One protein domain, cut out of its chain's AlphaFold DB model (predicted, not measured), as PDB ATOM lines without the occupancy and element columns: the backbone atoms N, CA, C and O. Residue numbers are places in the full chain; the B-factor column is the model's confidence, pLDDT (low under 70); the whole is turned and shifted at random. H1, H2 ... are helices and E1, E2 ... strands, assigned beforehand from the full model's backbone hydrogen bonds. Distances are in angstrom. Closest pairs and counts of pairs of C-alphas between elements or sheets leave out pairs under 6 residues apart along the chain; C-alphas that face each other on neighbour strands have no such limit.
ATOM      1  N   THR A  11     101.877 155.980 206.944       95.94
ATOM      2  CA  THR A  11     101.607 157.232 206.222       95.94
ATOM      3  C   THR A  11     102.782 158.201 206.325       95.94
ATOM      4  O   THR A  11     103.259 158.677 205.300       95.94
ATOM      5  N   GLU A  12     103.315 158.429 207.531       95.81
ATOM      6  CA  GLU A  12     104.474 159.317 207.717       95.81
ATOM      7  C   GLU A  12     105.712 158.802 206.971       95.81
ATOM      8  O   GLU A  12     106.485 159.586 206.425       95.81
ATOM      9  N   LEU A  13     105.908 157.480 206.925       95.50
ATOM     10  CA  LEU A  13     106.983 156.876 206.141       95.50
ATOM     11  C   LEU A  13     106.827 157.200 204.649       95.50
ATOM     12  O   LEU A  13     107.791 157.625 204.014       95.50
ATOM     13  N   LEU A  14     105.628 157.016 204.089       96.00
ATOM     14  CA  LEU A  14     105.355 157.294 202.677       96.00
ATOM     15  C   LEU A  14     105.516 158.781 202.336       96.00
ATOM     16  O   LEU A  14     106.080 159.102 201.291       96.00
ATOM     17  N   GLU A  15     105.088 159.676 203.227       95.69
ATOM     18  CA  GLU A  15     105.284 161.123 203.086       95.69
ATOM     19  C   GLU A  15     106.772 161.491 203.045       95.69
ATOM     20  O   GLU A  15     107.202 162.239 202.165       95.69
ATOM     21  N   VAL A  16     107.588 160.930 203.947       95.31
ATOM     22  CA  VAL A  16     109.044 161.156 203.949       95.31
ATOM     23  C   VAL A  16     109.683 160.643 202.665       95.31
ATOM     24  O   VAL A  16     110.522 161.335 202.084       95.31
ATOM     25  N   MET A  17     109.294 159.454 202.199       95.25
ATOM     26  CA  MET A  17     109.789 158.913 200.932       95.25
ATOM     27  C   MET A  17     109.469 159.869 199.782       95.25
ATOM     28  O   MET A  17     110.378 160.283 199.064       95.25
ATOM     29  N   GLN A  18     108.215 160.309 199.669       94.75
ATOM     30  CA  GLN A  18     107.792 161.226 198.615       94.75
ATOM     31  C   GLN A  18     108.553 162.558 198.667       94.75
ATOM     32  O   GLN A  18     109.057 163.017 197.641       94.75
ATOM     33  N   ALA A  19     108.694 163.153 199.855       96.50
ATOM     34  CA  ALA A  19     109.412 164.414 200.053       96.50
ATOM     35  C   ALA A  19     110.907 164.323 199.699       96.50
ATOM     36  O   ALA A  19     111.546 165.340 199.438       96.50
ATOM     37  N   THR A  20     111.467 163.112 199.683       96.44
ATOM     38  CA  THR A  20     112.886 162.853 199.404       96.44
ATOM     39  C   THR A  20     113.131 162.214 198.034       96.44
ATOM     40  O   THR A  20     114.249 161.787 197.753       96.44
ATOM     41  N   GLY A  21     112.119 162.180 197.157       96.69
ATOM     42  CA  GLY A  21     112.245 161.647 195.796       96.69
ATOM     43  C   GLY A  21     112.253 160.117 195.712       96.69
ATOM     44  O   GLY A  21     112.715 159.558 194.715       96.69
ATOM     45  N   TRP A  22     111.742 159.440 196.742       97.19
ATOM     46  CA  TRP A  22     111.562 157.992 196.790       97.19
ATOM     47  C   TRP A  22     110.083 157.592 196.749       97.19
ATOM     48  O   TRP A  22     109.189 158.283 197.232       97.19
ATOM     49  N   ALA A  23     109.819 156.413 196.203       95.50
ATOM     50  CA  ALA A  23     108.525 155.752 196.234       95.50
ATOM     51  C   ALA A  23     108.676 154.338 196.805       95.50
ATOM     52  O   ALA A  23     109.696 153.669 196.605       95.50
ATOM     53  N   LEU A  24     107.657 153.870 197.526       95.62
ATOM     54  CA  LEU A  24     107.613 152.495 198.005       95.62
ATOM     55  C   LEU A  24     107.351 151.557 196.821       95.62
ATOM     56  O   LEU A  24     106.300 151.615 196.191       95.62
ATOM     57  N   SER A  25     108.299 150.664 196.545       94.69
ATOM     58  CA  SER A  25     108.109 149.563 195.597       94.69
ATOM     59  C   SER A  25     107.219 148.476 196.196       94.69
ATOM     60  O   SER A  25     106.354 147.934 195.518       94.69
ATOM     61  N   GLY A  26     107.406 148.174 197.482       93.62
ATOM     62  CA  GLY A  26     106.563 147.256 198.242       93.62
ATOM     63  C   GLY A  26     107.194 146.859 199.575       93.62
ATOM     64  O   GLY A  26     108.416 146.910 199.737       93.62
ATOM     65  N   PHE A  27     106.363 146.450 200.531       94.81
ATOM     66  CA  PHE A  27     106.827 145.864 201.790       94.81
ATOM     67  C   PHE A  27     107.325 144.430 201.596       94.81
ATOM     68  O   PHE A  27     106.916 143.731 200.673       94.81
ATOM     69  N   THR A  28     108.193 143.963 202.493       91.38
ATOM     70  CA  THR A  28     108.656 142.563 202.498       91.38
ATOM     71  C   THR A  28     107.589 141.590 203.002       91.38
ATOM     72  O   THR A  28     107.646 140.408 202.671       91.38
ATOM     73  N   MET A  29     106.608 142.092 203.760       90.88
ATOM     74  CA  MET A  29     105.402 141.372 204.182       90.88
ATOM     75  C   MET A  29     104.151 142.211 203.874       90.88
ATOM     76  O   MET A  29     103.578 142.815 204.786       90.88
ATOM     77  N   PRO A  30     103.724 142.297 202.599       93.25
ATOM     78  CA  PRO A  30     102.559 143.091 202.204       93.25
ATOM     79  C   PRO A  30     101.265 142.719 202.936       93.25
ATOM     80  O   PRO A  30     100.439 143.593 203.170       93.25
ATOM     81  N   ALA A  31     101.101 141.459 203.361       92.56
ATOM     82  CA  ALA A  31      99.900 140.997 204.058       92.56
ATOM     83  C   ALA A  31      99.632 141.740 205.379       92.56
ATOM     84  O   ALA A  31      98.484 141.818 205.804       92.56
ATOM     85  N   LEU A  32     100.660 142.322 206.011       92.56
ATOM     86  CA  LEU A  32     100.500 143.131 207.226       92.56
ATOM     87  C   LEU A  32      99.860 144.504 206.962       92.56
ATOM     88  O   LEU A  32      99.405 145.154 207.899       92.56
ATOM     89  N   TYR A  33      99.831 144.946 205.708       95.06
ATOM     90  CA  TYR A  33      99.301 146.248 205.297       95.06
ATOM     91  C   TYR A  33      98.081 146.104 204.376       95.06
ATOM     92  O   TYR A  33      97.556 147.092 203.874       95.06
ATOM     93  N   ASP A  34      97.623 144.875 204.133       94.12
ATOM     94  CA  ASP A  34      96.503 144.583 203.248       94.12
ATOM     95  C   ASP A  34      95.187 144.575 204.036       94.12
ATOM     96  O   ASP A  34      94.835 143.589 204.688       94.12
ATOM     97  N   LEU A  35      94.454 145.692 203.974       95.62
ATOM     98  CA  LEU A  35      93.185 145.856 204.688       95.62
ATOM     99  C   LEU A  35      92.164 144.776 204.317       95.62
ATOM    100  O   LEU A  35      91.443 144.312 205.199       95.62
ATOM    101  N   ALA A  36      92.158 144.324 203.057       93.69
ATOM    102  CA  ALA A  36      91.208 143.333 202.553       93.69
ATOM    103  C   ALA A  36      91.341 141.963 203.245       93.69
ATOM    104  O   ALA A  36      90.426 141.143 203.183       93.69
ATOM    105  N   ARG A  37      92.467 141.706 203.926       90.31
ATOM    106  CA  ARG A  37      92.675 140.493 204.734       90.31
ATOM    107  C   ARG A  37      92.052 140.574 206.123       90.31
ATOM    108  O   ARG A  37      91.887 139.538 206.762       90.31
ATOM    109  N   LEU A  38      91.743 141.779 206.592       91.44
ATOM    110  CA  LEU A  38      91.180 142.029 207.919       91.44
ATOM    111  C   LEU A  38      89.688 142.352 207.840       91.44
ATOM    112  O   LEU A  38      88.919 141.919 208.694       91.44
ATOM    113  N   THR A  39      89.281 143.119 206.829       94.50
ATOM    114  CA  THR A  39      87.896 143.546 206.617       94.50
ATOM    115  C   THR A  39      87.690 143.993 205.170       94.50
ATOM    116  O   THR A  39      88.647 144.187 204.425       94.50
ATOM    117  N   GLU A  40      86.440 144.185 204.761       95.19
ATOM    118  CA  GLU A  40      86.126 144.799 203.472       95.19
ATOM    119  C   GLU A  40      86.742 146.204 203.389       95.19
ATOM    120  O   GLU A  40      86.562 147.031 204.287       95.19
ATOM    121  N   ARG A  41      87.507 146.465 202.321       94.94
ATOM    122  CA  ARG A  41      88.126 147.770 202.075       94.94
ATOM    123  C   ARG A  41      87.060 148.735 201.539       94.94
ATOM    124  O   ARG A  41      86.539 148.474 200.460       94.94
ATOM    125  N   PRO A  42      86.797 149.871 202.207       95.12
ATOM    126  CA  PRO A  42      85.924 150.899 201.653       95.12
ATOM    127  C   PRO A  42      86.511 151.525 200.380       95.12
ATOM    128  O   PRO A  42      87.688 151.891 200.355       95.12
ATOM    129  N   ASP A  43      85.668 151.730 199.366       94.25
ATOM    130  CA  ASP A  43      86.075 152.236 198.042       94.25
ATOM    131  C   ASP A  43      86.704 153.638 198.065       94.25
ATOM    132  O   ASP A  43      87.460 154.002 197.168       94.25
ATOM    133  N   HIS A  44      86.394 154.441 199.087       95.25
ATOM    134  CA  HIS A  44      86.898 155.810 199.209       95.25
ATOM    135  C   HIS A  44      88.321 155.896 199.780       95.25
ATOM    136  O   HIS A  44      88.901 156.978 199.751       95.25
ATOM    137  N   LEU A  45      88.878 154.801 200.315       96.38
ATOM    138  CA  LEU A  45      90.235 154.807 200.862       96.38
ATOM    139  C   LEU A  45      91.267 154.666 199.745       96.38
ATOM    140  O   LEU A  45      91.257 153.688 198.988       96.38
ATOM    141  N   SER A  46      92.229 155.584 199.712       95.19
ATOM    142  CA  SER A  46      93.467 155.410 198.953       95.19
ATOM    143  C   SER A  46      94.271 154.209 199.467       95.19
ATOM    144  O   SER A  46      94.032 153.686 200.558       95.19
ATOM    145  N   ASP A  47      95.259 153.757 198.689       93.31
ATOM    146  CA  ASP A  47      96.124 152.647 199.110       93.31
ATOM    147  C   ASP A  47      96.888 152.981 200.400       93.31
ATOM    148  O   ASP A  47      96.985 152.140 201.290       93.31
ATOM    149  N   ALA A  48      97.379 154.218 200.536       94.81
ATOM    150  CA  ALA A  48      98.075 154.674 201.738       94.81
ATOM    151  C   ALA A  48      97.162 154.654 202.974       94.81
ATOM    152  O   ALA A  48      97.558 154.157 204.029       94.81
ATOM    153  N   GLU A  49      95.923 155.130 202.837       96.94
ATOM    154  CA  GLU A  49      94.947 155.121 203.929       96.94
ATOM    155  C   GLU A  49      94.531 153.697 204.306       96.94
ATOM    156  O   GLU A  49      94.471 153.370 205.491       96.94
ATOM    157  N   ALA A  50      94.306 152.823 203.321       97.56
ATOM    158  CA  ALA A  50      93.994 151.420 203.575       97.56
ATOM    159  C   ALA A  50      95.137 150.717 204.330       97.56
ATOM    160  O   ALA A  50      94.880 150.013 205.309       97.56
ATOM    161  N   MET A  51      96.395 150.964 203.939       97.19
ATOM    162  CA  MET A  51      97.567 150.448 204.654       97.19
ATOM    163  C   MET A  51      97.646 150.972 206.092       97.19
ATOM    164  O   MET A  51      97.955 150.202 207.000       97.19
ATOM    165  N   ALA A  52      97.333 152.249 206.324       96.94
ATOM    166  CA  ALA A  52      97.331 152.846 207.661       96.94
ATOM    167  C   ALA A  52      96.239 152.269 208.570       96.94
ATOM    168  O   ALA A  52      96.458 152.060 209.765       96.94
ATOM    169  N   VAL A  53      95.059 151.971 208.021       97.31
ATOM    170  CA  VAL A  53      94.007 151.266 208.766       97.31
ATOM    171  C   VAL A  53      94.452 149.839 209.089       97.31
ATOM    172  O   VAL A  53      94.317 149.409 210.235       97.31
ATOM    173  N   ALA A  54      95.031 149.121 208.123       96.44
ATOM    174  CA  ALA A  54      95.528 147.762 208.332       96.44
ATOM    175  C   ALA A  54      96.637 147.698 209.397       96.44
ATOM    176  O   ALA A  54      96.602 146.830 210.269       96.44
ATOM    177  N   GLU A  55      97.577 148.647 209.382       95.69
ATOM    178  CA  GLU A  55      98.621 148.796 210.402       95.69
ATOM    179  C   GLU A  55      98.020 148.922 211.809       95.69
ATOM    180  O   GLU A  55      98.404 148.180 212.718       95.69
ATOM    181  N   LYS A  56      97.041 149.821 211.975       95.00
ATOM    182  CA  LYS A  56      96.363 150.059 213.258       95.00
ATOM    183  C   LYS A  56      95.581 148.841 213.741       95.00
ATOM    184  O   LYS A  56      95.635 148.529 214.927       95.00
ATOM    185  N   LEU A  57      94.867 148.162 212.841       94.31
ATOM    186  CA  LEU A  57      94.090 146.965 213.174       94.31
ATOM    187  C   LEU A  57      94.984 145.777 213.538       94.31
ATOM    188  O   LEU A  57      94.651 145.026 214.450       94.31
ATOM    189  N   ASN A  58      96.123 145.617 212.858       90.12
ATOM    190  CA  ASN A  58      97.081 144.572 213.199       90.12
ATOM    191  C   ASN A  58      97.751 144.845 214.548       90.12
ATOM    192  O   ASN A  58      97.913 143.921 215.340       90.12
ATOM    193  N   GLY A  59      98.185 146.082 214.817       87.44
ATOM    194  CA  GLY A  59      98.754 146.497 216.109       87.44
ATOM    195  C   GLY A  59     100.064 145.801 216.524       87.44
ATOM    196  O   GLY A  59     100.636 146.122 217.562       87.44
ATOM    197  N   THR A  60     100.570 144.854 215.727       84.06
ATOM    198  CA  THR A  60     101.769 144.049 216.019       84.06
ATOM    199  C   THR A  60     103.000 144.463 215.212       84.06
ATOM    200  O   THR A  60     104.058 143.842 215.345       84.06
ATOM    201  N   ILE A  61     102.886 145.470 214.340       89.12
ATOM    202  CA  ILE A  61     103.978 145.907 213.463       89.12
ATOM    203  C   ILE A  61     104.966 146.742 214.280       89.12
ATOM    204  O   ILE A  61     104.659 147.845 214.714       89.12
ATOM    205  N   LYS A  62     106.167 146.200 214.495       88.25
ATOM    206  CA  LYS A  62     107.246 146.889 215.226       88.25
ATOM    207  C   LYS A  62     108.194 147.662 214.311       88.25
ATOM    208  O   LYS A  62     108.917 148.537 214.773       88.25
ATOM    209  N   THR A  63     108.273 147.278 213.038       90.88
ATOM    210  CA  THR A  63     109.222 147.845 212.074       90.88
ATOM    211  C   THR A  63     108.666 147.723 210.662       90.88
ATOM    212  O   THR A  63     108.225 146.646 210.255       90.88
ATOM    213  N   HIS A  64     108.748 148.815 209.906       93.56
ATOM    214  CA  HIS A  64     108.463 148.832 208.476       93.56
ATOM    215  C   HIS A  64     109.697 148.378 207.703       93.56
ATOM    216  O   HIS A  64     110.772 148.956 207.838       93.56
ATOM    217  N   VAL A  65     109.548 147.337 206.886       93.56
ATOM    218  CA  VAL A  65     110.629 146.823 206.039       93.56
ATOM    219  C   VAL A  65     110.097 146.692 204.622       93.56
ATOM    220  O   VAL A  65     109.156 145.937 204.372       93.56
ATOM    221  N   GLY A  66     110.695 147.424 203.689       94.38
ATOM    222  CA  GLY A  66     110.273 147.465 202.295       94.38
ATOM    223  C   GLY A  66     111.385 147.943 201.377       94.38
ATOM    224  O   GLY A  66     112.477 148.293 201.826       94.38
ATOM    225  N   TYR A  67     111.099 147.936 200.083       94.69
ATOM    226  CA  TYR A  67     112.022 148.386 199.049       94.69
ATOM    227  C   TYR A  67     111.615 149.769 198.549       94.69
ATOM    228  O   TYR A  67     110.454 149.987 198.204       94.69
ATOM    229  N   ALA A  68     112.579 150.682 198.483       95.25
ATOM    230  CA  ALA A  68     112.412 152.007 197.900       95.25
ATOM    231  C   ALA A  68     112.948 152.032 196.463       95.25
ATOM    232  O   ALA A  68     113.936 151.367 196.143       95.25
ATOM    233  N   VAL A  69     112.300 152.810 195.606       96.69
ATOM    234  CA  VAL A  69     112.728 153.109 194.232       96.69
ATOM    235  C   VAL A  69     112.645 154.612 194.005       96.69
ATOM    236  O   VAL A  69     111.899 155.287 194.711       96.69
ATOM    237  N   ALA A  70     113.405 155.146 193.052       97.00
ATOM    238  CA  ALA A  70     113.310 156.563 192.713       97.00
ATOM    239  C   ALA A  70     111.888 156.896 192.221       97.00
ATOM    240  O   ALA A  70     111.292 156.119 191.469       97.00
ATOM    241  N   SER A  71     111.328 158.025 192.663       94.94
ATOM    242  CA  SER A  71     109.944 158.410 192.341       94.94
ATOM    243  C   SER A  71     109.714 158.686 190.855       94.94
ATOM    244  O   SER A  71     108.586 158.557 190.387       94.94
TER     245      SER A  71
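AT A GLANCE: This is residues 11 to 71 of the 177 residues of the protein "Methyltransferase" of Roseobacter sp. AzwK-3b (UniProt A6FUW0). A two-stranded antiparallel ribbon, E1 and E2, with helix H1 packed on it, mostly on E1, makes one end of the domain, and helix H2 stands at the other end, meeting H1 through its first half. The long unnamed stretch of residues 28 to 46 leaves E1 and loops out round the H2 end before H2 begins. The printed part has 61 residues, with two named helices and two named strands in the order H1, E1, H2, E2, and its class is mixed, helices and strands. The whole is compact, with a radius of gyration of the C-alphas of 11.7 A, and spans 32 by 26 by 16 A.

HOW THE PARTS SIT: Helix H1, residues 11 to 19, is joined by a tight link of 2 residues to strand E1, residues 22 to 27. The closest C-alphas of H1 and E1 are those of Met 17 and Ala 23, 5.8 A apart. E1 and strand E2, residues 66 to 70, are antiparallel neighbours, with 152 degrees between their N-to-C directions. The C-alphas of Leu 24 and Ala 68 face each other at 4.8 A. Across this pair, N 23 and O 69 are within hydrogen-bond range at 2.8 A, and so are N 67 and O 26 at 2.9 A. The closest C-alphas of H1 and E2 are those of Met 17 and Ala 68, 8.0 A apart. H1 and helix H2, residues 47 to 58, touch, H2 with its residues 48 to 52 alone; the closest C-alphas are those of Thr 11 and Ala 48, 6.3 A apart. These helices run opposite ways at a shallow tilt of 34 degrees, only just short of steep. In H1 and H2 every O i to N i+4 pair is within hydrogen-bond range.

IN THESE COORDINATES: H1 begins at C-alpha 11, (101.607, 157.232, 206.222), and measures 12.3 A from its first to its last C-alpha, at Ala 19. E1 runs from Trp 22 to Phe 27, 13.9 A between those C-alphas. H2, from Asp 47 at (96.124, 152.647, 199.110) to Asn 58, is the longest helix with 12 residues and 16.3 A. E2 runs from Gly 66 to Ala 70, 13.6 A, and ends at C-alpha 70, (113.310, 156.563, 192.713).

THE WHOLE: The two C-alphas farthest apart are those of Thr 20 and Glu 40, at 32.5 A. The printed part runs from residue 11 to residue 71 with no cut. The link from E1 to H2 is long, with 19 residues, and the link from H2 to E2 is short, with 7. The mean pLDDT of the printed part is 94.3, and no printed residue is under 70.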